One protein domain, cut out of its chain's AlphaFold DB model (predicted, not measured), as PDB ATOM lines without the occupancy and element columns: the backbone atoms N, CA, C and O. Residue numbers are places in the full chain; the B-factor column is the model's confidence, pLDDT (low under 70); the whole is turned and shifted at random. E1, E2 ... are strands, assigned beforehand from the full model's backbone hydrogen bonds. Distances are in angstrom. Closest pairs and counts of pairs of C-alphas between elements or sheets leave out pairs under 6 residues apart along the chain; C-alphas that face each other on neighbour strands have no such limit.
ATOM      1  N   ASN A 683     -30.320  12.391  -3.842       83.88
ATOM      2  CA  ASN A 683     -29.019  12.824  -3.335       83.88
ATOM      3  C   ASN A 683     -29.105  14.261  -2.816       83.88
ATOM      4  O   ASN A 683     -29.230  15.205  -3.594       83.88
ATOM      5  N   SER A 684     -29.049  14.443  -1.491       87.81
ATOM      6  CA  SER A 684     -29.086  15.772  -0.848       87.81
ATOM      7  C   SER A 684     -30.247  16.658  -1.335       87.81
ATOM      8  O   SER A 684     -30.099  17.863  -1.529       87.81
ATOM      9  N   GLY A 685     -31.409  16.040  -1.561       88.06
ATOM     10  CA  GLY A 685     -32.623  16.696  -2.043       88.06
ATOM     11  C   GLY A 685     -32.717  16.907  -3.555       88.06
ATOM     12  O   GLY A 685     -33.691  17.500  -4.012       88.06
ATOM     13  N   THR A 686     -31.756  16.410  -4.336       91.62
ATOM     14  CA  THR A 686     -31.831  16.376  -5.803       91.62
ATOM     15  C   THR A 686     -32.097  14.958  -6.289       91.62
ATOM     16  O   THR A 686     -31.386  14.030  -5.906       91.62
ATOM     17  N   LEU A 687     -33.105  14.802  -7.140       91.44
ATOM     18  CA  LEU A 687     -33.384  13.590  -7.895       91.44
ATOM     19  C   LEU A 687     -32.983  13.849  -9.351       91.44
ATOM     20  O   LEU A 687     -33.701  14.532 -10.075       91.44
ATOM     21  N   ALA A 688     -31.802  13.375  -9.740       88.31
ATOM     22  CA  ALA A 688     -31.325  13.472 -11.115       88.31
ATOM     23  C   ALA A 688     -31.635  12.163 -11.837       88.31
ATOM     24  O   ALA A 688     -31.224  11.100 -11.373       88.31
ATOM     25  N   ILE A 689     -32.385  12.262 -12.926       91.44
ATOM     26  CA  ILE A 689     -32.883  11.145 -13.718       91.44
ATOM     27  C   ILE A 689     -32.330  11.339 -15.123       91.44
ATOM     28  O   ILE A 689     -32.419  12.437 -15.669       91.44
ATOM     29  N   LEU A 690     -31.721  10.290 -15.656       85.12
ATOM     30  CA  LEU A 690     -31.236  10.246 -17.027       85.12
ATOM     31  C   LEU A 690     -32.125   9.275 -17.794       85.12
ATOM     32  O   LEU A 690     -32.443   8.202 -17.268       85.12
ATOM     33  N   GLY A 691     -32.520   9.695 -18.984       81.50
ATOM     34  CA  GLY A 691     -33.130   8.880 -20.011       81.50
ATOM     35  C   GLY A 691     -32.173   7.831 -20.564       81.50
ATOM     36  O   GLY A 691     -31.017   7.698 -20.139       81.50
ATOM     37  N   THR A 692     -32.706   7.033 -21.466       80.25
ATOM     38  CA  THR A 692     -32.058   5.976 -22.220       80.25
ATOM     39  C   THR A 692     -31.675   6.497 -23.611       80.25
ATOM     40  O   THR A 692     -31.639   7.699 -23.848       80.25
ATOM     41  N   GLU A 693     -31.288   5.603 -24.521       71.44
ATOM     42  CA  GLU A 693     -31.026   5.969 -25.922       71.44
ATOM     43  C   GLU A 693     -32.291   5.919 -26.801       71.44
ATOM     44  O   GLU A 693     -32.212   6.218 -27.992       71.44
ATOM     45  N   GLY A 694     -33.435   5.509 -26.243       74.81
ATOM     46  CA  GLY A 694     -34.728   5.481 -26.928       74.81
ATOM     47  C   GLY A 694     -35.807   6.218 -26.137       74.81
ATOM     48  O   GLY A 694     -35.560   6.686 -25.034       74.81
ATOM     49  N   ASN A 695     -37.021   6.259 -26.694       88.62
ATOM     50  CA  ASN A 695     -38.126   7.077 -26.185       88.62
ATOM     51  C   ASN A 695     -38.438   6.825 -24.702       88.62
ATOM     52  O   ASN A 695     -38.881   5.740 -24.307       88.62
ATOM     53  N   ASP A 696     -38.318   7.875 -23.904       90.06
ATOM     54  CA  ASP A 696     -38.639   7.881 -22.492       90.06
ATOM     55  C   ASP A 696     -39.897   8.686 -22.185       90.06
ATOM     56  O   ASP A 696     -40.162   9.762 -22.712       90.06
ATOM     57  N   SER A 697     -40.678   8.184 -21.235       95.12
ATOM     58  CA  SER A 697     -41.842   8.864 -20.687       95.12
ATOM     59  C   SER A 697     -41.680   9.037 -19.186       95.12
ATOM     60  O   SER A 697     -41.718   8.060 -18.431       95.12
ATOM     61  N   ILE A 698     -41.539  10.284 -18.735       95.69
ATOM     62  CA  ILE A 698     -41.519  10.641 -17.318       95.69
ATOM     63  C   ILE A 698     -42.791  11.389 -16.912       95.69
ATOM     64  O   ILE A 698     -43.268  12.300 -17.587       95.69
ATOM     65  N   SER A 699     -43.324  11.057 -15.740       96.50
ATOM     66  CA  SER A 699     -44.341  11.859 -15.070       96.50
ATOM     67  C   SER A 699     -44.009  12.087 -13.603       96.50
ATOM     68  O   SER A 699     -43.477  11.213 -12.915       96.50
ATOM     69  N   VAL A 700     -44.329  13.281 -13.108       95.06
ATOM     70  CA  VAL A 700     -44.135  13.657 -11.704       95.06
ATOM     71  C   VAL A 700     -45.428  14.236 -11.154       95.06
ATOM     72  O   VAL A 700     -45.989  15.165 -11.728       95.06
ATOM     73  N   SER A 701     -45.889  13.708 -10.020       93.50
ATOM     74  CA  SER A 701     -47.091  14.185  -9.331       93.50
ATOM     75  C   SER A 701     -46.858  14.409  -7.842       93.50
ATOM     76  O   SER A 701     -46.081  13.702  -7.195       93.50
ATOM     77  N   TYR A 702     -47.566  15.394  -7.289       88.06
ATOM     78  CA  TYR A 702     -47.589  15.693  -5.861       88.06
ATOM     79  C   TYR A 702     -48.949  15.313  -5.272       88.06
ATOM     80  O   TYR A 702     -49.992  15.743  -5.753       88.06
ATOM     81  N   SER A 703     -48.941  14.539  -4.188       85.44
ATOM     82  CA  SER A 703     -50.148  14.201  -3.428       85.44
ATOM     83  C   SER A 703     -49.862  14.307  -1.932       85.44
ATOM     84  O   SER A 703     -49.174  13.475  -1.335       85.44
ATOM     85  N   GLY A 704     -50.344  15.389  -1.316       83.06
ATOM     86  CA  GLY A 704     -50.066  15.699   0.086       83.06
ATOM     87  C   GLY A 704     -48.566  15.865   0.357       83.06
ATOM     88  O   GLY A 704     -47.917  16.744  -0.200       83.06
ATOM     89  N   SER A 705     -48.007  15.030   1.235       87.56
ATOM     90  CA  SER A 705     -46.576  15.031   1.577       87.56
ATOM     91  C   SER A 705     -45.725  14.113   0.694       87.56
ATOM     92  O   SER A 705     -44.567  13.862   1.034       87.56
ATOM     93  N   THR A 706     -46.284  13.584  -0.393       91.19
ATOM     94  CA  THR A 706     -45.649  12.570  -1.238       91.19
ATOM     95  C   THR A 706     -45.438  13.104  -2.650       91.19
ATOM     96  O   THR A 706     -46.337  13.710  -3.227       91.19
ATOM     97  N   VAL A 707     -44.252  12.848  -3.201       92.75
ATOM     98  CA  VAL A 707     -43.931  13.031  -4.622       92.75
ATOM     99  C   VAL A 707     -43.825  11.658  -5.248       92.75
ATOM    100  O   VAL A 707     -43.043  10.839  -4.765       92.75
ATOM    101  N   THR A 708     -44.585  11.418  -6.307       94.31
ATOM    102  CA  THR A 708     -44.494  10.198  -7.107       94.31
ATOM    103  C   THR A 708     -43.825  10.541  -8.423       94.31
ATOM    104  O   THR A 708     -44.288  11.427  -9.138       94.31
ATOM    105  N   VAL A 709     -42.741   9.839  -8.731       93.94
ATOM    106  CA  VAL A 709     -42.033   9.940 -10.007       93.94
ATOM    107  C   VAL A 709     -42.190   8.616 -10.723       93.94
ATOM    108  O   VAL A 709     -41.862   7.580 -10.144       93.94
ATOM    109  N   THR A 710     -42.685   8.654 -11.953       91.75
ATOM    110  CA  THR A 710     -42.858   7.482 -12.806       91.75
ATOM    111  C   THR A 710     -42.070   7.677 -14.086       91.75
ATOM    112  O   THR A 710     -42.257   8.691 -14.743       91.75
ATOM    113  N   MET A 711     -41.224   6.719 -14.449       88.81
ATOM    114  CA  MET A 711     -40.510   6.699 -15.728       88.81
ATOM    115  C   MET A 711     -40.731   5.342 -16.393       88.81
ATOM    116  O   MET A 711     -40.528   4.316 -15.739       88.81
ATOM    117  N   ASN A 712     -41.198   5.330 -17.642       84.75
ATOM    118  CA  ASN A 712     -41.480   4.124 -18.442       84.75
ATOM    119  C   ASN A 712     -42.285   3.072 -17.655       84.75
ATOM    120  O   ASN A 712     -41.905   1.908 -17.541       84.75
ATOM    121  N   GLY A 713     -43.361   3.520 -16.997       79.00
ATOM    122  CA  GLY A 713     -44.242   2.680 -16.173       79.00
ATOM    123  C   GLY A 713     -43.723   2.330 -14.767       79.00
ATOM    124  O   GLY A 713     -44.470   1.761 -13.972       79.00
ATOM    125  N   LYS A 714     -42.485   2.691 -14.403       76.75
ATOM    126  CA  LYS A 714     -41.897   2.397 -13.083       76.75
ATOM    127  C   LYS A 714     -42.003   3.585 -12.144       76.75
ATOM    128  O   LYS A 714     -41.428   4.632 -12.421       76.75
ATOM    129  N   SER A 715     -42.659   3.404 -11.000       86.50
ATOM    130  CA  SER A 715     -42.868   4.477 -10.020       86.50
ATOM    131  C   SER A 715     -41.971   4.371  -8.784       86.50
ATOM    132  O   SER A 715     -41.682   3.289  -8.278       86.50
ATOM    133  N   SER A 716     -41.586   5.515  -8.227       88.00
ATOM    134  CA  SER A 716     -41.022   5.643  -6.880       88.00
ATOM    135  C   SER A 716     -41.643   6.821  -6.147       88.00
ATOM    136  O   SER A 716     -42.013   7.825  -6.755       88.00
ATOM    137  N   THR A 717     -41.769   6.691  -4.826       90.75
ATOM    138  CA  THR A 717     -42.360   7.724  -3.971       90.75
ATOM    139  C   THR A 717     -41.330   8.298  -3.007       90.75
ATOM    140  O   THR A 717     -40.506   7.578  -2.442       90.75
ATOM    141  N   PHE A 718     -41.387   9.611  -2.808       91.56
ATOM    142  CA  PHE A 718     -40.483  10.368  -1.948       91.56
ATOM    143  C   PHE A 718     -41.275  11.292  -1.033       91.56
ATOM    144  O   PHE A 718     -42.368  11.743  -1.376       91.56
ATOM    145  N   ASN A 719     -40.710  11.643   0.120       91.00
ATOM    146  CA  ASN A 719     -41.289  12.694   0.944       91.00
ATOM    147  C   ASN A 719     -41.043  14.059   0.281       91.00
ATOM    148  O   ASN A 719     -39.895  14.454   0.063       91.00
ATOM    149  N   ALA A 720     -42.111  14.811   0.017       88.75
ATOM    150  CA  ALA A 720     -42.057  16.114  -0.644       88.75
ATOM    151  C   ALA A 720     -41.174  17.135   0.084       88.75
ATOM    152  O   ALA A 720     -40.561  17.984  -0.552       88.75
ATOM    153  N   SER A 721     -41.026  17.030   1.409       88.69
ATOM    154  CA  SER A 721     -40.129  17.920   2.159       88.69
ATOM    155  C   SER A 721     -38.647  17.706   1.824       88.69
ATOM    156  O   SER A 721     -37.854  18.648   1.945       88.69
ATOM    157  N   GLN A 722     -38.282  16.498   1.381       90.81
ATOM    158  CA  GLN A 722     -36.912  16.103   1.063       90.81
ATOM    159  C   GLN A 722     -36.538  16.415  -0.389       90.81
ATOM    160  O   GLN A 722     -35.371  16.683  -0.651       90.81
ATOM    161  N   VAL A 723     -37.497  16.421  -1.319       92.44
ATOM    162  CA  VAL A 723     -37.246  16.682  -2.745       92.44
ATOM    163  C   VAL A 723     -37.242  18.188  -3.014       92.44
ATOM    164  O   VAL A 723     -38.273  18.850  -2.954       92.44
ATOM    165  N   LYS A 724     -36.061  18.742  -3.296       94.12
ATOM    166  CA  LYS A 724     -35.844  20.160  -3.633       94.12
ATOM    167  C   LYS A 724     -35.666  20.388  -5.124       94.12
ATOM    168  O   LYS A 724     -36.007  21.455  -5.624       94.12
ATOM    169  N   LYS A 725     -35.107  19.414  -5.831       95.06
ATOM    170  CA  LYS A 725     -34.872  19.507  -7.266       95.06
ATOM    171  C   LYS A 725     -35.121  18.158  -7.915       95.06
ATOM    172  O   LYS A 725     -34.634  17.150  -7.410       95.06
ATOM    173  N   ILE A 726     -35.832  18.153  -9.028       94.88
ATOM    174  CA  ILE A 726     -35.914  17.008  -9.930       94.88
ATOM    175  C   ILE A 726     -35.359  17.479 -11.274       94.88
ATOM    176  O   ILE A 726     -35.723  18.559 -11.742       94.88
ATOM    177  N   THR A 727     -34.450  16.715 -11.868       94.75
ATOM    178  CA  THR A 727     -33.982  16.948 -13.238       94.75
ATOM    179  C   THR A 727     -34.184  15.690 -14.050       94.75
ATOM    180  O   THR A 727     -33.862  14.609 -13.560       94.75
ATOM    181  N   PHE A 728     -34.691  15.849 -15.263       95.88
ATOM    182  CA  PHE A 728     -34.783  14.785 -16.247       95.88
ATOM    183  C   PHE A 728     -34.080  15.228 -17.526       95.88
ATOM    184  O   PHE A 728     -34.234  16.374 -17.934       95.88
ATOM    185  N   ASP A 729     -33.284  14.345 -18.099       94.50
ATOM    186  CA  ASP A 729     -32.634  14.536 -19.388       94.50
ATOM    187  C   ASP A 729     -33.067  13.357 -20.254       94.50
ATOM    188  O   ASP A 729     -32.708  12.240 -19.890       94.50
ATOM    189  N   GLY A 730     -33.892  13.575 -21.282       89.00
ATOM    190  CA  GLY A 730     -34.460  12.483 -22.087       89.00
ATOM    191  C   GLY A 730     -33.410  11.724 -22.895       89.00
ATOM    192  O   GLY A 730     -33.466  10.507 -22.985       89.00
ATOM    193  N   ALA A 737     -42.311  14.361 -21.185       97.62
ATOM    194  CA  ALA A 737     -42.359  14.732 -19.779       97.62
ATOM    195  C   ALA A 737     -43.707  15.338 -19.389       97.62
ATOM    196  O   ALA A 737     -44.166  16.297 -20.000       97.62
ATOM    197  N   ARG A 738     -44.330  14.827 -18.319       97.88
ATOM    198  CA  ARG A 738     -45.576  15.376 -17.755       97.88
ATOM    199  C   ARG A 738     -45.425  15.820 -16.294       97.88
ATOM    200  O   ARG A 738     -45.092  15.002 -15.434       97.88
ATOM    201  N   PHE A 739     -45.729  17.085 -15.986       96.50
ATOM    202  CA  PHE A 739     -45.897  17.546 -14.598       96.50
ATOM    203  C   PHE A 739     -47.370  17.601 -14.221       96.50
ATOM    204  O   PHE A 739     -48.157  18.235 -14.921       96.50
ATOM    205  N   TYR A 740     -47.693  17.111 -13.031       94.62
ATOM    206  CA  TYR A 740     -48.906  17.507 -12.333       94.62
ATOM    207  C   TYR A 740     -48.541  18.558 -11.283       94.62
ATOM    208  O   TYR A 740     -47.852  18.252 -10.302       94.62
ATOM    209  N   GLY A 741     -48.981  19.795 -11.524       87.81
ATOM    210  CA  GLY A 741     -48.794  20.939 -10.639       87.81
ATOM    211  C   GLY A 741     -49.377  20.707  -9.250       87.81
ATOM    212  O   GLY A 741     -50.133  19.762  -9.001       87.81
ATOM    213  N   THR A 742     -49.005  21.568  -8.309       90.62
ATOM    214  CA  THR A 742     -49.530  21.481  -6.947       90.62
ATOM    215  C   THR A 742     -50.741  22.399  -6.791       90.62
ATOM    216  O   THR A 742     -51.159  23.098  -7.706       90.62
ATOM    217  N   SER A 743     -51.351  22.411  -5.605       87.25
ATOM    218  CA  SER A 743     -52.358  23.430  -5.280       87.25
ATOM    219  C   SER A 743     -51.743  24.802  -4.957       87.25
ATOM    220  O   SER A 743     -52.473  25.740  -4.633       87.25
ATOM    221  N   GLY A 744     -50.411  24.874  -4.884       88.25
ATOM    222  CA  GLY A 744     -49.646  26.089  -4.659       88.25
ATOM    223  C   GLY A 744     -49.550  26.948  -5.914       88.25
ATOM    224  O   GLY A 744     -50.183  26.681  -6.925       88.25
ATOM    225  N   ARG A 745     -48.774  28.030  -5.804       93.44
ATOM    226  CA  ARG A 745     -48.430  28.866  -6.949       93.44
ATOM    227  C   ARG A 745     -47.100  28.402  -7.518       93.44
ATOM    228  O   ARG A 745     -46.067  28.533  -6.852       93.44
ATOM    229  N   GLU A 746     -47.130  27.982  -8.770       95.50
ATOM    230  CA  GLU A 746     -45.966  27.604  -9.553       95.50
ATOM    231  C   GLU A 746     -45.711  28.573 -10.718       95.50
ATOM    232  O   GLU A 746     -46.606  29.243 -11.242       95.50
ATOM    233  N   VAL A 747     -44.443  28.665 -11.117       97.00
ATOM    234  CA  VAL A 747     -44.011  29.350 -12.339       97.00
ATOM    235  C   VAL A 747     -43.511  28.305 -13.318       97.00
ATOM    236  O   VAL A 747     -42.553  27.591 -13.016       97.00
ATOM    237  N   TRP A 748     -44.142  28.255 -14.482       97.94
ATOM    238  CA  TRP A 748     -43.856  27.312 -15.554       97.94
ATOM    239  C   TRP A 748     -43.186  28.045 -16.710       97.94
ATOM    240  O   TRP A 748     -43.584  29.151 -17.078       97.94
ATOM    241  N   THR A 749     -42.147  27.456 -17.278       98.25
ATOM    242  CA  THR A 749     -41.448  27.976 -18.451       98.25
ATOM    243  C   THR A 749     -41.202  26.832 -19.413       98.25
ATOM    244  O   THR A 749     -40.601  25.836 -19.023       98.25
ATOM    245  N   PHE A 750     -41.661  26.995 -20.646       98.19
ATOM    246  CA  PHE A 750     -41.445  26.067 -21.748       98.19
ATOM    247  C   PHE A 750     -40.620  26.763 -22.827       98.19
ATOM    248  O   PHE A 750     -40.904  27.923 -23.143       98.19
ATOM    249  N   GLN A 751     -39.619  26.080 -23.372       96.56
ATOM    250  CA  GLN A 751     -38.834  26.567 -24.505       96.56
ATOM    251  C   GLN A 751     -38.212  25.385 -25.244       96.56
ATOM    252  O   GLN A 751     -37.419  24.657 -24.646       96.56
ATOM    253  N   GLY A 752     -38.553  25.217 -26.523       95.69
ATOM    254  CA  GLY A 752     -38.090  24.077 -27.313       95.69
ATOM    255  C   GLY A 752     -38.403  22.749 -26.630       95.69
ATOM    256  O   GLY A 752     -39.513  22.533 -26.141       95.69
ATOM    257  N   ASP A 753     -37.381  21.916 -26.522       95.88
ATOM    258  CA  ASP A 753     -37.352  20.604 -25.879       95.88
ATOM    259  C   ASP A 753     -37.183  20.665 -24.344       95.88
ATOM    260  O   ASP A 753     -36.793  19.683 -23.709       95.88
ATOM    261  N   THR A 754     -37.441  21.820 -23.718       96.81
ATOM    262  CA  THR A 754     -37.253  22.023 -22.274       96.81
ATOM    263  C   THR A 754     -38.515  22.520 -21.575       96.81
ATOM    264  O   THR A 754     -39.227  23.416 -22.042       96.81
ATOM    265  N   MET A 755     -38.734  22.005 -20.367       97.94
ATOM    266  CA  MET A 755     -39.725  22.498 -19.418       97.94
ATOM    267  C   MET A 755     -39.059  22.782 -18.076       97.94
ATOM    268  O   MET A 755     -38.225  22.026 -17.585       97.94
ATOM    269  N   LYS A 756     -39.466  23.866 -17.419       97.88
ATOM    270  CA  LYS A 756     -39.046  24.203 -16.062       97.88
ATOM    271  C   LYS A 756     -40.223  24.670 -15.227       97.88
ATOM    272  O   LYS A 756     -40.904  25.623 -15.588       97.88
ATOM    273  N   VAL A 757     -40.392  24.070 -14.053       97.19
ATOM    274  CA  VAL A 757     -41.438  24.419 -13.088       97.19
ATOM    275  C   VAL A 757     -40.808  24.758 -11.748       97.19
ATOM    276  O   VAL A 757     -40.018  23.988 -11.205       97.19
ATOM    277  N   THR A 758     -41.124  25.926 -11.197       96.19
ATOM    278  CA  THR A 758     -40.622  26.366  -9.888       96.19
ATOM    279  C   THR A 758     -41.789  26.641  -8.952       96.19
ATOM    280  O   THR A 758     -42.581  27.546  -9.205       96.19
ATOM    281  N   GLY A 759     -41.864  25.881  -7.859       91.62
ATOM    282  CA  GLY A 759     -42.848  26.055  -6.790       91.62
ATOM    283  C   GLY A 759     -42.188  26.342  -5.443       91.62
ATOM    284  O   GLY A 759     -40.974  26.542  -5.334       91.62
ATOM    285  N   SER A 760     -42.983  26.365  -4.373       87.94
ATOM    286  CA  SER A 760     -42.472  26.670  -3.030       87.94
ATOM    287  C   SER A 760     -41.565  25.553  -2.500       87.94
ATOM    288  O   SER A 760     -42.025  24.526  -2.003       87.94
ATOM    289  N   GLY A 761     -40.251  25.761  -2.597       85.50
ATOM    290  CA  GLY A 761     -39.243  24.838  -2.076       85.50
ATOM    291  C   GLY A 761     -38.905  23.660  -2.990       85.50
ATOM    292  O   GLY A 761     -38.197  22.764  -2.523       85.50
ATOM    293  N   PHE A 762     -39.356  23.673  -4.251       92.69
ATOM    294  CA  PHE A 762     -38.953  22.696  -5.260       92.69
ATOM    295  C   PHE A 762     -38.747  23.322  -6.650       92.69
ATOM    296  O   PHE A 762     -39.300  24.372  -6.981       92.69
ATOM    297  N   THR A 763     -37.949  22.662  -7.485       95.44
ATOM    298  CA  THR A 763     -37.818  22.962  -8.915       95.44
ATOM    299  C   THR A 763     -37.805  21.665  -9.708       95.44
ATOM    300  O   THR A 763     -37.084  20.737  -9.347       95.44
ATOM    301  N   TRP A 764     -38.561  21.619 -10.797       94.81
ATOM    302  CA  TRP A 764     -38.475  20.575 -11.805       94.81
ATOM    303  C   TRP A 764     -37.938  21.162 -13.104       94.81
ATOM    304  O   TRP A 764     -38.299  22.281 -13.463       94.81
ATOM    305  N   SER A 765     -37.046  20.446 -13.779       96.75
ATOM    306  CA  SER A 765     -36.565  20.840 -15.098       96.75
ATOM    307  C   SER A 765     -36.297  19.631 -15.980       96.75
ATOM    308  O   SER A 765     -35.748  18.641 -15.486       96.75
ATOM    309  N   THR A 766     -36.613  19.760 -17.260       97.25
ATOM    310  CA  THR A 766     -36.357  18.770 -18.303       97.25
ATOM    311  C   THR A 766     -35.474  19.359 -19.405       97.25
ATOM    312  O   THR A 766     -35.473  20.578 -19.610       97.25
ATOM    313  N   THR A 767     -34.701  18.506 -20.065       96.31
ATOM    314  CA  THR A 767     -33.930  18.785 -21.289       96.31
ATOM    315  C   THR A 767     -34.036  17.587 -22.219       96.31
ATOM    316  O   THR A 767     -34.241  16.487 -21.703       96.31
ATOM    317  N   ASN A 768     -33.873  17.785 -23.534       95.06
ATOM    318  CA  ASN A 768     -34.053  16.727 -24.534       95.06
ATOM    319  C   ASN A 768     -35.412  16.043 -24.332       95.06
ATOM    320  O   ASN A 768     -35.497  14.866 -24.026       95.06
ATOM    321  N   THR A 769     -36.471  16.850 -24.295       96.50
ATOM    322  CA  THR A 769     -37.851  16.385 -24.130       96.50
ATOM    323  C   THR A 769     -38.725  17.053 -25.170       96.50
ATOM    324  O   THR A 769     -39.224  18.158 -24.947       96.50
ATOM    325  N   GLU A 770     -38.906  16.398 -26.311       97.31
ATOM    326  CA  GLU A 770     -39.647  16.919 -27.462       97.31
ATOM    327  C   GLU A 770     -41.109  17.182 -27.099       97.31
ATOM    328  O   GLU A 770     -41.705  18.130 -27.605       97.31
ATOM    329  N   ASN A 771     -41.692  16.388 -26.193       97.81
ATOM    330  CA  ASN A 771     -43.086  16.518 -25.776       97.81
ATOM    331  C   ASN A 771     -43.207  16.848 -24.282       97.81
ATOM    332  O   ASN A 771     -43.084  15.974 -23.422       97.81
ATOM    333  N   ASN A 772     -43.536  18.095 -23.942       98.12
ATOM    334  CA  ASN A 772     -43.757  18.501 -22.550       98.12
ATOM    335  C   ASN A 772     -45.228  18.799 -22.272       98.12
ATOM    336  O   ASN A 772     -45.862  19.580 -22.978       98.12
ATOM    337  N   PHE A 773     -45.748  18.242 -21.182       98.12
ATOM    338  CA  PHE A 773     -47.125  18.402 -20.729       98.12
ATOM    339  C   PHE A 773     -47.175  18.920 -19.289       98.12
ATOM    340  O   PHE A 773     -46.451  18.444 -18.412       98.12
ATOM    341  N   GLY A 774     -48.072  19.861 -19.011       96.62
ATOM    342  CA  GLY A 774     -48.298  20.382 -17.666       96.62
ATOM    343  C   GLY A 774     -49.773  20.455 -17.285       96.62
ATOM    344  O   GLY A 774     -50.588  20.980 -18.034       96.62
ATOM    345  N   ASP A 775     -50.100  20.008 -16.080       96.50
ATOM    346  CA  ASP A 775     -51.395  20.240 -15.439       96.50
ATOM    347  C   ASP A 775     -51.214  21.290 -14.338       96.50
ATOM    348  O   ASP A 775     -50.889  20.974 -13.193       96.50
ATOM    349  N   ALA A 776     -51.347  22.559 -14.713       95.31
ATOM    350  CA  ALA A 776     -51.178  23.710 -13.837       95.31
ATOM    351  C   ALA A 776     -52.462  24.043 -13.060       95.31
ATOM    352  O   ALA A 776     -53.570  23.620 -13.395       95.31
ATOM    353  N   SER A 777     -52.317  24.853 -12.015       93.06
ATOM    354  CA  SER A 777     -53.431  25.412 -11.253       93.06
ATOM    355  C   SER A 777     -53.804  26.818 -11.738       93.06
ATOM    356  O   SER A 777     -53.001  27.545 -12.323       93.06
ATOM    357  N   ALA A 778     -55.009  27.283 -11.398       92.12
ATOM    358  CA  ALA A 778     -55.443  28.646 -11.719       92.12
ATOM    359  C   ALA A 778     -54.606  29.754 -11.033       92.12
ATOM    360  O   ALA A 778     -54.765  30.929 -11.363       92.12
ATOM    361  N   GLN A 779     -53.748  29.416 -10.061       92.81
ATOM    362  CA  GLN A 779     -52.837  30.367  -9.406       92.81
ATOM    363  C   GLN A 779     -51.491  30.491 -10.127       92.81
ATOM    364  O   GLN A 779     -50.710  31.400  -9.817       92.81
ATOM    365  N   ASP A 780     -51.222  29.589 -11.067       95.62
ATOM    366  CA  ASP A 780     -49.931  29.458 -11.716       95.62
ATOM    367  C   ASP A 780     -49.727  30.494 -12.813       95.62
ATOM    368  O   ASP A 780     -50.666  31.052 -13.390       95.62
ATOM    369  N   TYR A 781     -48.452  30.742 -13.095       96.62
ATOM    370  CA  TYR A 781     -48.023  31.606 -14.180       96.62
ATOM    371  C   TYR A 781     -47.227  30.800 -15.202       96.62
ATOM    372  O   TYR A 781     -46.174  30.251 -14.871       96.62
ATOM    373  N   VAL A 782     -47.712  30.761 -16.439       98.31
ATOM    374  CA  VAL A 782     -47.086  30.027 -17.542       98.31
ATOM    375  C   VAL A 782     -46.389  30.998 -18.481       98.31
ATOM    376  O   VAL A 782     -46.970  31.995 -18.903       98.31
ATOM    377  N   THR A 783     -45.147  30.687 -18.840       98.50
ATOM    378  CA  THR A 783     -44.426  31.319 -19.948       98.50
ATOM    379  C   THR A 783     -44.072  30.281 -21.009       98.50
ATOM    380  O   THR A 783     -43.508  29.244 -20.676       98.50
ATOM    381  N   MET A 784     -44.375  30.564 -22.273       98.50
ATOM    382  CA  MET A 784     -44.002  29.745 -23.431       98.50
ATOM    383  C   MET A 784     -43.140  30.580 -24.377       98.50
ATOM    384  O   MET A 784     -43.521  31.694 -24.735       98.50
ATOM    385  N   LEU A 785     -41.963  30.077 -24.725       98.06
ATOM    386  CA  LEU A 785     -40.983  30.767 -25.560       98.06
ATOM    387  C   LEU A 785     -40.790  30.006 -26.871       98.06
ATOM    388  O   LEU A 785     -40.818  28.774 -26.873       98.06
ATOM    389  N   ASP A 786     -40.591  30.755 -27.947       97.00
ATOM    390  CA  ASP A 786     -40.260  30.240 -29.272       97.00
ATOM    391  C   ASP A 786     -38.833  29.683 -29.364       97.00
ATOM    392  O   ASP A 786     -38.011  29.772 -28.435       97.00
ATOM    393  N   THR A 787     -38.551  29.114 -30.526       95.94
ATOM    394  CA  THR A 787     -37.241  28.638 -30.952       95.94
ATOM    395  C   THR A 787     -36.892  29.248 -32.309       95.94
ATOM    396  O   THR A 787     -37.549  30.163 -32.781       95.94
ATOM    397  N   ALA A 788     -35.800  28.807 -32.928       92.19
ATOM    398  CA  ALA A 788     -35.498  29.252 -34.280       92.19
ATOM    399  C   ALA A 788     -36.395  28.514 -35.286       92.19
ATOM    400  O   ALA A 788     -36.485  27.287 -35.247       92.19
ATOM    401  N   GLY A 789     -36.956  29.240 -36.250       92.50
ATOM    402  CA  GLY A 789     -37.865  28.681 -37.252       92.50
ATOM    403  C   GLY A 789     -39.300  29.133 -37.013       92.50
ATOM    404  O   GLY A 789     -39.538  30.032 -36.230       92.50
ATOM    405  N   ASN A 790     -40.256  28.553 -37.741       96.56
ATOM    406  CA  ASN A 790     -41.655  28.954 -37.599       96.56
ATOM    407  C   ASN A 790     -42.299  28.202 -36.433       96.56
ATOM    408  O   ASN A 790     -42.475  26.984 -36.504       96.56
ATOM    409  N   ASP A 791     -42.710  28.943 -35.418       97.81
ATOM    410  CA  ASP A 791     -43.395  28.456 -34.234       97.81
ATOM    411  C   ASP A 791     -44.883  28.841 -34.250       97.81
ATOM    412  O   ASP A 791     -45.319  29.843 -34.827       97.81
ATOM    413  N   THR A 792     -45.710  28.016 -33.611       98.50
ATOM    414  CA  THR A 792     -47.146  28.266 -33.457       98.50
ATOM    415  C   THR A 792     -47.559  28.161 -31.998       98.50
ATOM    416  O   THR A 792     -47.441  27.107 -31.374       98.50
ATOM    417  N   PHE A 793     -48.118  29.252 -31.476       98.69
ATOM    418  CA  PHE A 793     -48.824  29.285 -30.203       98.69
ATOM    419  C   PHE A 793     -50.328  29.152 -30.443       98.69
ATOM    420  O   PHE A 793     -50.903  29.925 -31.203       98.69
ATOM    421  N   THR A 794     -50.990  28.215 -29.769       98.50
ATOM    422  CA  THR A 794     -52.451  28.060 -29.787       98.50
ATOM    423  C   THR A 794     -53.001  28.113 -28.370       98.50
ATOM    424  O   THR A 794     -52.489  27.450 -27.468       98.50
ATOM    425  N   SER A 795     -54.070  28.876 -28.166       97.19
ATOM    426  CA  SER A 795     -54.759  28.982 -26.880       97.19
ATOM    427  C   SER A 795     -56.247  28.684 -27.004       97.19
ATOM    428  O   SER A 795     -56.914  29.168 -27.915       97.19
ATOM    429  N   TYR A 796     -56.738  27.904 -26.050       94.25
ATOM    430  CA  TYR A 796     -58.146  27.696 -25.728       94.25
ATOM    431  C   TYR A 796     -58.423  28.267 -24.325       94.25
ATOM    432  O   TYR A 796     -57.514  28.785 -23.672       94.25
ATOM    433  N   SER A 797     -59.650  28.134 -23.813       87.31
ATOM    434  CA  SER A 797     -60.034  28.672 -22.495       87.31
ATOM    435  C   SER A 797     -59.113  28.224 -21.351       87.31
ATOM    436  O   SER A 797     -58.718  29.050 -20.527       87.31
ATOM    437  N   THR A 798     -58.726  26.945 -21.312       90.81
ATOM    438  CA  THR A 798     -57.898  26.375 -20.233       90.81
ATOM    439  C   THR A 798     -56.741  25.509 -20.720       90.81
ATOM    440  O   THR A 798     -56.117  24.855 -19.890       90.81
ATOM    441  N   ARG A 799     -56.470  25.451 -22.029       96.19
ATOM    442  CA  ARG A 799     -55.422  24.614 -22.638       96.19
ATOM    443  C   ARG A 799     -54.598  25.456 -23.601       96.19
ATOM    444  O   ARG A 799     -55.160  26.164 -24.435       96.19
ATOM    445  N   PHE A 800     -53.280  25.375 -23.484       98.19
ATOM    446  CA  PHE A 800     -52.343  26.228 -24.211       98.19
ATOM    447  C   PHE A 800     -51.224  25.369 -24.784       98.19
ATOM    448  O   PHE A 800     -50.689  24.514 -24.080       98.19
ATOM    449  N   THR A 801     -50.863  25.612 -26.038       98.38
ATOM    450  CA  THR A 801     -49.862  24.833 -26.766       98.38
ATOM    451  C   THR A 801     -48.888  25.766 -27.472       98.38
ATOM    452  O   THR A 801     -49.303  26.753 -28.071       98.38
ATOM    453  N   MET A 802     -47.602  25.438 -27.424       98.25
ATOM    454  CA  MET A 802     -46.541  26.051 -28.218       98.25
ATOM    455  C   MET A 802     -45.778  24.936 -28.924       98.25
ATOM    456  O   MET A 802     -45.300  24.016 -28.262       98.25
ATOM    457  N   SER A 803     -45.679  24.995 -30.246       97.69
ATOM    458  CA  SER A 803     -45.023  23.957 -31.046       97.69
ATOM    459  C   SER A 803     -44.229  24.553 -32.194       97.69
ATOM    460  O   SER A 803     -44.677  25.523 -32.808       97.69
ATOM    461  N   GLY A 804     -43.132  23.892 -32.540       95.69
ATOM    462  CA  GLY A 804     -42.270  24.238 -33.662       95.69
ATOM    463  C   GLY A 804     -41.473  23.032 -34.146       95.69
ATOM    464  O   GLY A 804     -41.806  21.893 -33.803       95.69
ATOM    465  N   PRO A 805     -40.423  23.247 -34.952       90.81
ATOM    466  CA  PRO A 805     -39.574  22.166 -35.431       90.81
ATOM    467  C   PRO A 805     -38.991  21.348 -34.268       90.81
ATOM    468  O   PRO A 805     -38.187  21.851 -33.488       90.81
ATOM    469  N   GLY A 806     -39.398  20.081 -34.164       90.06
ATOM    470  CA  GLY A 806     -38.848  19.132 -33.193       90.06
ATOM    471  C   GLY A 806     -39.361  19.262 -31.757       90.06
ATOM    472  O   GLY A 806     -38.809  18.603 -30.889       90.06
ATOM    473  N   TYR A 807     -40.391  20.071 -31.469       96.69
ATOM    474  CA  TYR A 807     -40.953  20.117 -30.114       96.69
ATOM    475  C   TYR A 807     -42.440  20.501 -30.055       96.69
ATOM    476  O   TYR A 807     -42.973  21.228 -30.902       96.69
ATOM    477  N   LYS A 808     -43.099  20.061 -28.982       97.81
ATOM    478  CA  LYS A 808     -44.468  20.403 -28.602       97.81
ATOM    479  C   LYS A 808     -44.576  20.550 -27.085       97.81
ATOM    480  O   LYS A 808     -44.400  19.606 -26.321       97.81
ATOM    481  N   ASN A 809     -44.950  21.746 -26.653       98.38
ATOM    482  CA  ASN A 809     -45.188  22.091 -25.260       98.38
ATOM    483  C   ASN A 809     -46.671  22.370 -25.043       98.38
ATOM    484  O   ASN A 809     -47.259  23.188 -25.748       98.38
ATOM    485  N   GLU A 810     -47.278  21.740 -24.048       98.44
ATOM    486  CA  GLU A 810     -48.689  21.898 -23.730       98.44
ATOM    487  C   GLU A 810     -48.905  22.045 -22.224       98.44
ATOM    488  O   GLU A 810     -48.320  21.328 -21.417       98.44
ATOM    489  N   VAL A 811     -49.785  22.958 -21.825       97.69
ATOM    490  CA  VAL A 811     -50.193  23.104 -20.427       97.69
ATOM    491  C   VAL A 811     -51.679  23.396 -20.318       97.69
ATOM    492  O   VAL A 811     -52.236  24.157 -21.111       97.69
ATOM    493  N   SER A 812     -52.316  22.807 -19.314       96.81
ATOM    494  CA  SER A 812     -53.724  23.011 -18.992       96.81
ATOM    495  C   SER A 812     -53.906  23.603 -17.594       96.81
ATOM    496  O   SER A 812     -53.023  23.507 -16.750       96.81
ATOM    497  N   GLY A 813     -55.050  24.240 -17.339       93.75
ATOM    498  CA  GLY A 813     -55.490  24.682 -16.005       93.75
ATOM    499  C   GLY A 813     -54.944  26.031 -15.516       93.75
ATOM    500  O   GLY A 813     -55.477  26.593 -14.556       93.75
ATOM    501  N   ALA A 814     -53.940  26.603 -16.188       94.56
ATOM    502  CA  ALA A 814     -53.413  27.926 -15.856       94.56
ATOM    503  C   ALA A 814     -54.383  29.059 -16.239       94.56
ATOM    504  O   ALA A 814     -54.959  29.069 -17.325       94.56
ATOM    505  N   ARG A 815     -54.506  30.072 -15.372       94.00
ATOM    506  CA  ARG A 815     -55.298  31.287 -15.648       94.00
ATOM    507  C   ARG A 815     -54.472  32.421 -16.261       94.00
ATOM    508  O   ARG A 815     -55.047  33.317 -16.865       94.00
ATOM    509  N   SER A 816     -53.151  32.423 -16.087       96.06
ATOM    510  CA  SER A 816     -52.263  33.487 -16.573       96.06
ATOM    511  C   SER A 816     -51.173  32.901 -17.461       96.06
ATOM    512  O   SER A 816     -50.290  32.197 -16.968       96.06
ATOM    513  N   VAL A 817     -51.210  33.233 -18.751       98.19
ATOM    514  CA  VAL A 817     -50.306  32.665 -19.760       98.19
ATOM    515  C   VAL A 817     -49.660  33.770 -20.586       98.19
ATOM    516  O   VAL A 817     -50.323  34.695 -21.049       98.19
ATOM    517  N   LEU A 818     -48.350  33.660 -20.772       98.31
ATOM    518  CA  LEU A 818     -47.542  34.562 -21.578       98.31
ATOM    519  C   LEU A 818     -46.775  33.760 -22.631       98.31
ATOM    520  O   LEU A 818     -45.911  32.966 -22.275       98.31
ATOM    521  N   ALA A 819     -47.030  34.008 -23.908       98.38
ATOM    522  CA  ALA A 819     -46.241  33.469 -25.008       98.38
ATOM    523  C   ALA A 819     -45.354  34.562 -25.622       98.38
ATOM    524  O   ALA A 819     -45.776  35.715 -25.748       98.38
ATOM    525  N   LYS A 820     -44.114  34.231 -25.984       98.12
ATOM    526  CA  LYS A 820     -43.169  35.173 -26.599       98.12
ATOM    527  C   LYS A 820     -42.462  34.539 -27.788       98.12
ATOM    528  O   LYS A 820     -41.920  33.450 -27.633       98.12
ATOM    529  N   SER A 821     -42.416  35.276 -28.891       96.75
ATOM    530  CA  SER A 821     -41.518  35.048 -30.016       96.75
ATOM    531  C   SER A 821     -40.408  36.108 -30.025       96.75
ATOM    532  O   SER A 821     -40.642  37.289 -29.742       96.75
ATOM    533  N   SER A 822     -39.168  35.665 -30.225       93.88
ATOM    534  CA  SER A 822     -37.961  36.506 -30.260       93.88
ATOM    535  C   SER A 822     -36.750  35.843 -30.933       93.88
ATOM    536  O   SER A 822     -35.691  36.472 -31.030       93.88
ATOM    537  N   SER A 823     -36.879  34.590 -31.366       90.00
ATOM    538  CA  SER A 823     -35.800  33.727 -31.858       90.00
ATOM    539  C   SER A 823     -35.808  33.570 -33.389       90.00
ATOM    540  O   SER A 823     -34.868  33.001 -33.949       90.00
ATOM    541  N   GLY A 824     -36.779  34.198 -34.060       84.00
ATOM    542  CA  GLY A 824     -36.835  34.430 -35.503       84.00
ATOM    543  C   GLY A 824     -37.517  33.309 -36.285       84.00
ATOM    544  O   GLY A 824     -37.324  32.139 -35.996       84.00
ATOM    545  N   GLY A 825     -38.242  33.675 -37.339       90.31
ATOM    546  CA  GLY A 825     -39.193  32.801 -38.022       90.31
ATOM    547  C   GLY A 825     -40.327  33.638 -38.598       90.31
ATOM    548  O   GLY A 825     -40.214  34.861 -38.655       90.31
ATOM    549  N   VAL A 826     -41.391  32.985 -39.059       94.25
ATOM    550  CA  VAL A 826     -42.708  33.609 -39.230       94.25
ATOM    551  C   VAL A 826     -43.657  32.919 -38.264       94.25
ATOM    552  O   VAL A 826     -44.212  31.859 -38.578       94.25
ATOM    553  N   ASP A 827     -43.844  33.530 -37.103       97.38
ATOM    554  CA  ASP A 827     -44.508  32.902 -35.969       97.38
ATOM    555  C   ASP A 827     -45.985  33.266 -35.909       97.38
ATOM    556  O   ASP A 827     -46.411  34.382 -36.229       97.38
ATOM    557  N   THR A 828     -46.798  32.293 -35.501       98.44
ATOM    558  CA  THR A 828     -48.256  32.430 -35.493       98.44
ATOM    559  C   THR A 828     -48.837  32.231 -34.098       98.44
ATOM    560  O   THR A 828     -48.602  31.218 -33.450       98.44
ATOM    561  N   ALA A 829     -49.650  33.180 -33.642       98.50
ATOM    562  CA  ALA A 829     -50.479  33.068 -32.452       98.50
ATOM    563  C   ALA A 829     -51.949  32.856 -32.836       98.50
ATOM    564  O   ALA A 829     -52.519  33.619 -33.617       98.50
ATOM    565  N   ILE A 830     -52.584  31.843 -32.255       98.50
ATOM    566  CA  ILE A 830     -53.987  31.494 -32.473       98.50
ATOM    567  C   ILE A 830     -54.721  31.512 -31.131       98.50
ATOM    568  O   ILE A 830     -54.321  30.855 -30.168       98.50
ATOM    569  N   PHE A 831     -55.816  32.261 -31.070       98.31
ATOM    570  CA  PHE A 831     -56.677  32.375 -29.901       98.31
ATOM    571  C   PHE A 831     -58.076  31.858 -30.220       98.31
ATOM    572  O   PHE A 831     -58.725  32.357 -31.138       98.31
ATOM    573  N   TYR A 832     -58.555  30.909 -29.425       96.25
ATOM    574  CA  TYR A 832     -59.957  30.517 -29.355       96.25
ATOM    575  C   TYR A 832     -60.549  31.057 -28.053       96.25
ATOM    576  O   TYR A 832     -59.917  30.983 -26.995       96.25
ATOM    577  N   ASP A 833     -61.735  31.650 -28.144       90.69
ATOM    578  CA  ASP A 833     -62.480  32.168 -27.000       90.69
ATOM    579  C   ASP A 833     -63.098  31.044 -26.138       90.69
ATOM    580  O   ASP A 833     -62.789  29.854 -26.265       90.69
ATOM    581  N   SER A 834     -63.941  31.441 -25.192       90.75
ATOM    582  CA  SER A 834     -64.847  30.568 -24.457       90.75
ATOM    583  C   SER A 834     -66.277  30.754 -24.974       90.75
ATOM    584  O   SER A 834     -66.556  31.649 -25.750       90.75
ATOM    585  N   SER A 835     -67.233  29.964 -24.481       89.06
ATOM    586  CA  SER A 835     -68.664  30.199 -24.763       89.06
ATOM    587  C   SER A 835     -69.250  31.472 -24.110       89.06
ATOM    588  O   SER A 835     -70.463  31.695 -24.165       89.06
ATOM    589  N   GLY A 836     -68.436  32.197 -23.333       89.75
ATOM    590  CA  GLY A 836     -68.814  33.376 -22.555       89.75
ATOM    591  C   GLY A 836     -68.717  34.673 -23.358       89.75
ATOM    592  O   GLY A 836     -68.712  34.654 -24.569       89.75
ATOM    593  N   ASN A 837     -68.691  35.821 -22.672       92.94
ATOM    594  CA  ASN A 837     -68.371  37.093 -23.326       92.94
ATOM    595  C   ASN A 837     -66.896  37.406 -23.096       92.94
ATOM    596  O   ASN A 837     -66.500  37.670 -21.955       92.94
ATOM    597  N   ASP A 838     -66.141  37.470 -24.178       95.31
ATOM    598  CA  ASP A 838     -64.692  37.538 -24.157       95.31
ATOM    599  C   ASP A 838     -64.158  38.769 -24.903       95.31
ATOM    600  O   ASP A 838     -64.855  39.467 -25.654       95.31
ATOM    601  N   TYR A 839     -62.890  39.080 -24.634       96.56
ATOM    602  CA  TYR A 839     -62.223  40.272 -25.147       96.56
ATOM    603  C   TYR A 839     -60.893  39.919 -25.794       96.56
ATOM    604  O   TYR A 839     -59.998  39.392 -25.132       96.56
ATOM    605  N   PHE A 840     -60.730  40.321 -27.053       98.31
ATOM    606  CA  PHE A 840     -59.460  40.252 -27.765       98.31
ATOM    607  C   PHE A 840     -58.884  41.650 -28.025       98.31
ATOM    608  O   PHE A 840     -59.598  42.582 -28.404       98.31
ATOM    609  N   ILE A 841     -57.574  41.803 -27.842       98.31
ATOM    610  CA  ILE A 841     -56.822  43.022 -28.149       98.31
ATOM    611  C   ILE A 841     -55.598  42.653 -28.992       98.31
ATOM    612  O   ILE A 841     -54.719  41.949 -28.503       98.31
ATOM    613  N   GLY A 842     -55.509  43.176 -30.216       97.69
ATOM    614  CA  GLY A 842     -54.332  43.073 -31.089       97.69
ATOM    615  C   GLY A 842     -53.623  44.422 -31.230       97.69
ATOM    616  O   GLY A 842     -54.278  45.442 -31.455       97.69
ATOM    617  N   ARG A 843     -52.297  44.457 -31.062       95.12
ATOM    618  CA  ARG A 843     -51.447  45.659 -31.162       95.12
ATOM    619  C   ARG A 843     -50.119  45.293 -31.824       95.12
ATOM    620  O   ARG A 843     -49.219  44.809 -31.139       95.12
ATOM    621  N   GLY A 844     -49.979  45.524 -33.127       92.94
ATOM    622  CA  GLY A 844     -48.787  45.069 -33.852       92.94
ATOM    623  C   GLY A 844     -48.571  43.559 -33.673       92.94
ATOM    624  O   GLY A 844     -49.509  42.780 -33.827       92.94
ATOM    625  N   GLU A 845     -47.371  43.167 -33.252       94.69
ATOM    626  CA  GLU A 845     -46.966  41.778 -32.961       94.69
ATOM    627  C   GLU A 845     -47.434  41.262 -31.577       94.69
ATOM    628  O   GLU A 845     -46.960  40.233 -31.087       94.69
ATOM    629  N   HIS A 846     -48.305  42.001 -30.875       96.12
ATOM    630  CA  HIS A 846     -48.801  41.638 -29.543       96.12
ATOM    631  C   HIS A 846     -50.304  41.336 -29.562       96.12
ATOM    632  O   HIS A 846     -51.107  42.174 -29.978       96.12
ATOM    633  N   GLY A 847     -50.699  40.186 -29.020       97.62
ATOM    634  CA  GLY A 847     -52.095  39.778 -28.854       97.62
ATOM    635  C   GLY A 847     -52.451  39.582 -27.385       97.62
ATOM    636  O   GLY A 847     -51.610  39.240 -26.556       97.62
ATOM    637  N   THR A 848     -53.702  39.818 -27.005       98.12
ATOM    638  CA  THR A 848     -54.211  39.452 -25.679       98.12
ATOM    639  C   THR A 848     -55.656  39.001 -25.774       98.12
ATOM    640  O   THR A 848     -56.502  39.761 -26.238       98.12
ATOM    641  N   MET A 849     -55.938  37.796 -25.288       97.31
ATOM    642  CA  MET A 849     -57.288  37.265 -25.113       97.31
ATOM    643  C   MET A 849     -57.597  37.182 -23.620       97.31
ATOM    644  O   MET A 849     -56.801  36.665 -22.833       97.31
ATOM    645  N   THR A 850     -58.749  37.703 -23.216       96.06
ATOM    646  CA  THR A 850     -59.257  37.586 -21.847       96.06
ATOM    647  C   THR A 850     -60.608  36.902 -21.877       96.06
ATOM    648  O   THR A 850     -61.544  37.427 -22.480       96.06
ATOM    649  N   THR A 851     -60.688  35.770 -21.185       93.94
ATOM    650  CA  THR A 851     -61.910  34.997 -20.988       93.94
ATOM    651  C   THR A 851     -62.320  34.971 -19.517       93.94
ATOM    652  O   THR A 851     -61.614  35.481 -18.634       93.94
ATOM    653  N   ALA A 852     -63.465  34.356 -19.215       89.81
ATOM    654  CA  ALA A 852     -63.867  34.093 -17.833       89.81
ATOM    655  C   ALA A 852     -62.842  33.235 -17.068       89.81
ATOM    656  O   ALA A 852     -62.691  33.407 -15.851       89.81
ATOM    657  N   ASP A 853     -62.110  32.367 -17.770       89.81
ATOM    658  CA  ASP A 853     -61.249  31.338 -17.188       89.81
ATOM    659  C   ASP A 853     -59.761  31.687 -17.238       89.81
ATOM    660  O   ASP A 853     -59.033  31.327 -16.311       89.81
ATOM    661  N   SER A 854     -59.321  32.449 -18.245       94.62
ATOM    662  CA  SER A 854     -57.908  32.748 -18.495       94.62
ATOM    663  C   SER A 854     -57.650  34.144 -19.069       94.62
ATOM    664  O   SER A 854     -58.519  34.809 -19.629       94.62
ATOM    665  N   SER A 855     -56.414  34.608 -18.906       95.88
ATOM    666  CA  SER A 855     -55.855  35.784 -19.564       95.88
ATOM    667  C   SER A 855     -54.540  35.376 -20.218       95.88
ATOM    668  O   SER A 855     -53.603  34.936 -19.541       95.88
ATOM    669  N   VAL A 856     -54.507  35.481 -21.543       97.94
ATOM    670  CA  VAL A 856     -53.414  35.008 -22.391       97.94
ATOM    671  C   VAL A 856     -52.851  36.190 -23.160       97.94
ATOM    672  O   VAL A 856     -53.599  36.872 -23.857       97.94
ATOM    673  N   SER A 857     -51.543  36.415 -23.071       98.12
ATOM    674  CA  SER A 857     -50.846  37.457 -23.831       98.12
ATOM    675  C   SER A 857     -49.740  36.865 -24.700       98.12
ATOM    676  O   SER A 857     -48.956  36.046 -24.226       98.12
ATOM    677  N   THR A 858     -49.638  37.320 -25.946       98.38
ATOM    678  CA  THR A 858     -48.564  36.992 -26.893       98.38
ATOM    679  C   THR A 858     -47.745  38.240 -27.221       98.38
ATOM    680  O   THR A 858     -48.283  39.348 -27.257       98.38
ATOM    681  N   TYR A 859     -46.443  38.072 -27.453       97.62
ATOM    682  CA  TYR A 859     -45.526  39.144 -27.858       97.62
ATOM    683  C   TYR A 859     -44.584  38.649 -28.957       97.62
ATOM    684  O   TYR A 859     -44.031  37.566 -28.803       97.62
ATOM    685  N   GLY A 860     -44.360  39.453 -29.997       96.12
ATOM    686  CA  GLY A 860     -43.383  39.183 -31.060       96.12
ATOM    687  C   GLY A 860     -43.870  38.248 -32.170       96.12
ATOM    688  O   GLY A 860     -43.060  37.810 -32.967       96.12
ATOM    689  N   PHE A 861     -45.167  37.925 -32.230       97.56
ATOM    690  CA  PHE A 861     -45.708  37.031 -33.261       97.56
ATOM    691  C   PHE A 861     -46.103  37.817 -34.516       97.56
ATOM    692  O   PHE A 861     -46.949  38.714 -34.437       97.56
ATOM    693  N   ASP A 862     -45.564  37.433 -35.678       96.88
ATOM    694  CA  ASP A 862     -45.843  38.074 -36.974       96.88
ATOM    695  C   ASP A 862     -47.320  37.967 -37.374       96.88
ATOM    696  O   ASP A 862     -47.885  38.840 -38.042       96.88
ATOM    697  N   ARG A 863     -47.969  36.860 -37.003       97.94
ATOM    698  CA  ARG A 863     -49.363  36.578 -37.355       97.94
ATOM    699  C   ARG A 863     -50.157  36.261 -36.109       97.94
ATOM    700  O   ARG A 863     -49.825  35.343 -35.373       97.94
ATOM    701  N   THR A 864     -51.259  36.964 -35.909       98.38
ATOM    702  CA  THR A 864     -52.199  36.674 -34.828       98.38
ATOM    703  C   THR A 864     -53.596  36.462 -35.393       98.38
ATOM    704  O   THR A 864     -54.087  37.280 -36.169       98.38
ATOM    705  N   SER A 865     -54.246  35.367 -35.003       98.31
ATOM    706  CA  SER A 865     -55.639  35.061 -35.337       98.31
ATOM    707  C   SER A 865     -56.456  34.832 -34.072       98.31
ATOM    708  O   SER A 865     -56.033  34.072 -33.207       98.31
ATOM    709  N   ALA A 866     -57.632  35.446 -33.971       98.19
ATOM    710  CA  ALA A 866     -58.578  35.198 -32.886       98.19
ATOM    711  C   ALA A 866     -59.937  34.754 -33.433       98.19
ATOM    712  O   ALA A 866     -60.469  35.371 -34.359       98.19
ATOM    713  N   TYR A 867     -60.511  33.716 -32.838       97.69
ATOM    714  CA  TYR A 867     -61.782  33.122 -33.232       97.69
ATOM    715  C   TYR A 867     -62.782  33.241 -32.089       97.69
ATOM    716  O   TYR A 867     -62.491  32.805 -30.977       97.69
ATOM    717  N   SER A 868     -63.952  33.805 -32.393       94.81
ATOM    718  CA  SER A 868     -65.116  33.740 -31.515       94.81
ATOM    719  C   SER A 868     -65.983  32.524 -31.866       94.81
ATOM    720  O   SER A 868     -66.306  32.304 -33.042       94.81
ATOM    721  N   THR A 869     -66.318  31.706 -30.870       86.62
ATOM    722  CA  THR A 869     -67.108  30.467 -30.993       86.62
ATOM    723  C   THR A 869     -68.495  30.588 -30.364       86.62
ATOM    724  O   THR A 869     -69.384  29.790 -30.677       86.62
ATOM    725  N   GLY A 870     -68.734  31.628 -29.563       81.00
ATOM    726  CA  GLY A 870     -70.058  31.999 -29.082       81.00
ATOM    727  C   GLY A 870     -69.984  32.967 -27.911       81.00
ATOM    728  O   GLY A 870     -69.179  32.783 -27.020       81.00
ATOM    729  N   GLY A 871     -70.877  33.953 -27.885       86.00
ATOM    730  CA  GLY A 871     -70.756  35.064 -26.949       86.00
ATOM    731  C   GLY A 871     -71.139  36.378 -27.609       86.00
ATOM    732  O   GLY A 871     -71.509  36.424 -28.785       86.00
ATOM    733  N   ASN A 872     -71.086  37.468 -26.851       90.31
ATOM    734  CA  ASN A 872     -71.129  38.827 -27.387       90.31
ATOM    735  C   ASN A 872     -69.732  39.454 -27.314       90.31
ATOM    736  O   ASN A 872     -69.503  40.428 -26.584       90.31
ATOM    737  N   ASP A 873     -68.809  38.851 -28.055       95.38
ATOM    738  CA  ASP A 873     -67.377  39.104 -27.924       95.38
ATOM    739  C   ASP A 873     -66.940  40.377 -28.633       95.38
ATOM    740  O   ASP A 873     -67.523  40.812 -29.638       95.38
TER     741      ASP A 873
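This is residues 683 to 730 and 737 to 873 of the 1079 residues of the protein "Peptidase_S8 domain-containing protein" of Blastopirellula marina (UniProt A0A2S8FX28). This is a long sandwich of two ten-stranded sheets set face to face, with their strands stacked side by side along its length. The chain winds back and forth between the sheets from the E1 end to the E20 end, and the sheets gape at the E1 end, where E1 is apart from E2, E3 and E4. The printed part has 185 residues, with twenty named strands, E1 to E20 in that order, and no named helix. Both sheets are mixed: one runs E1 E5 E9 E8 E7 E11 E15 E19 E18 E17, the other E4 E3 E2 E6 E10 E14 E13 E12 E16 E20. The class is all strand; the whole is compact, with a radius of gyration of the C-alphas of 17.2 A, and elongated, spanning 51 by 34 by 25 A.

E1, residues 686 to 690, begins at C-alpha 686 (-31.831, 16.376, -5.803). Next are E2, 697 to 703, the longest at 19.9 A; E3, 706 to 711; E4, 714 to 719, 17.4 A; E5, 725 to 729; and E6, 737 to 740. Then come E7, 747 to 751; E8, 754 to 759; E9, 762 to 767, 17.2 A; E10, 771 to 775; E11, 781 to 785; E12, 792 to 795; E13, 799 to 804, 17.2 A; and E14, 807 to 812, 17.2 A. E15 is 816 to 820, E16 828 to 832, E17 839 to 843, E18 846 to 850 and E19 855 to 859. E20, 863 to 867, ends at C-alpha 867 (-61.782, 33.122, -33.232).

E1 and E5 are parallel, with N 687 and O 725 2.8 A apart. E2, E3 and E4 form a meander, each strand the antiparallel neighbour of the one before; N 701 and O 708 are 2.9 A apart. E7 E8 E9, E12 E13 E14 and E17 E18 E19 are meanders too. E10 and E14 are parallel, with N 774 and O 810 2.8 A apart. In the sandwich, the strands of one sheet stand at 13 degrees to those of the other. Between the sheets, the closest C-alphas of E7 and E14, Phe 750 and Asn 809, are 6.5 A apart. E17 and E20 are closest at Phe 840 and Ala 866, 7.2 A.

The farthest C-alphas, of Asn 683 and Asn 872, are 55.0 A apart. Both sheets are twisted. Residues 731 to 736 are not printed; C-alphas 730 and 737 are 8.5 A apart across the cut. Of the links printed whole, none is long. The mean pLDDT of the printed part is 93.6, and no printed residue is under 70.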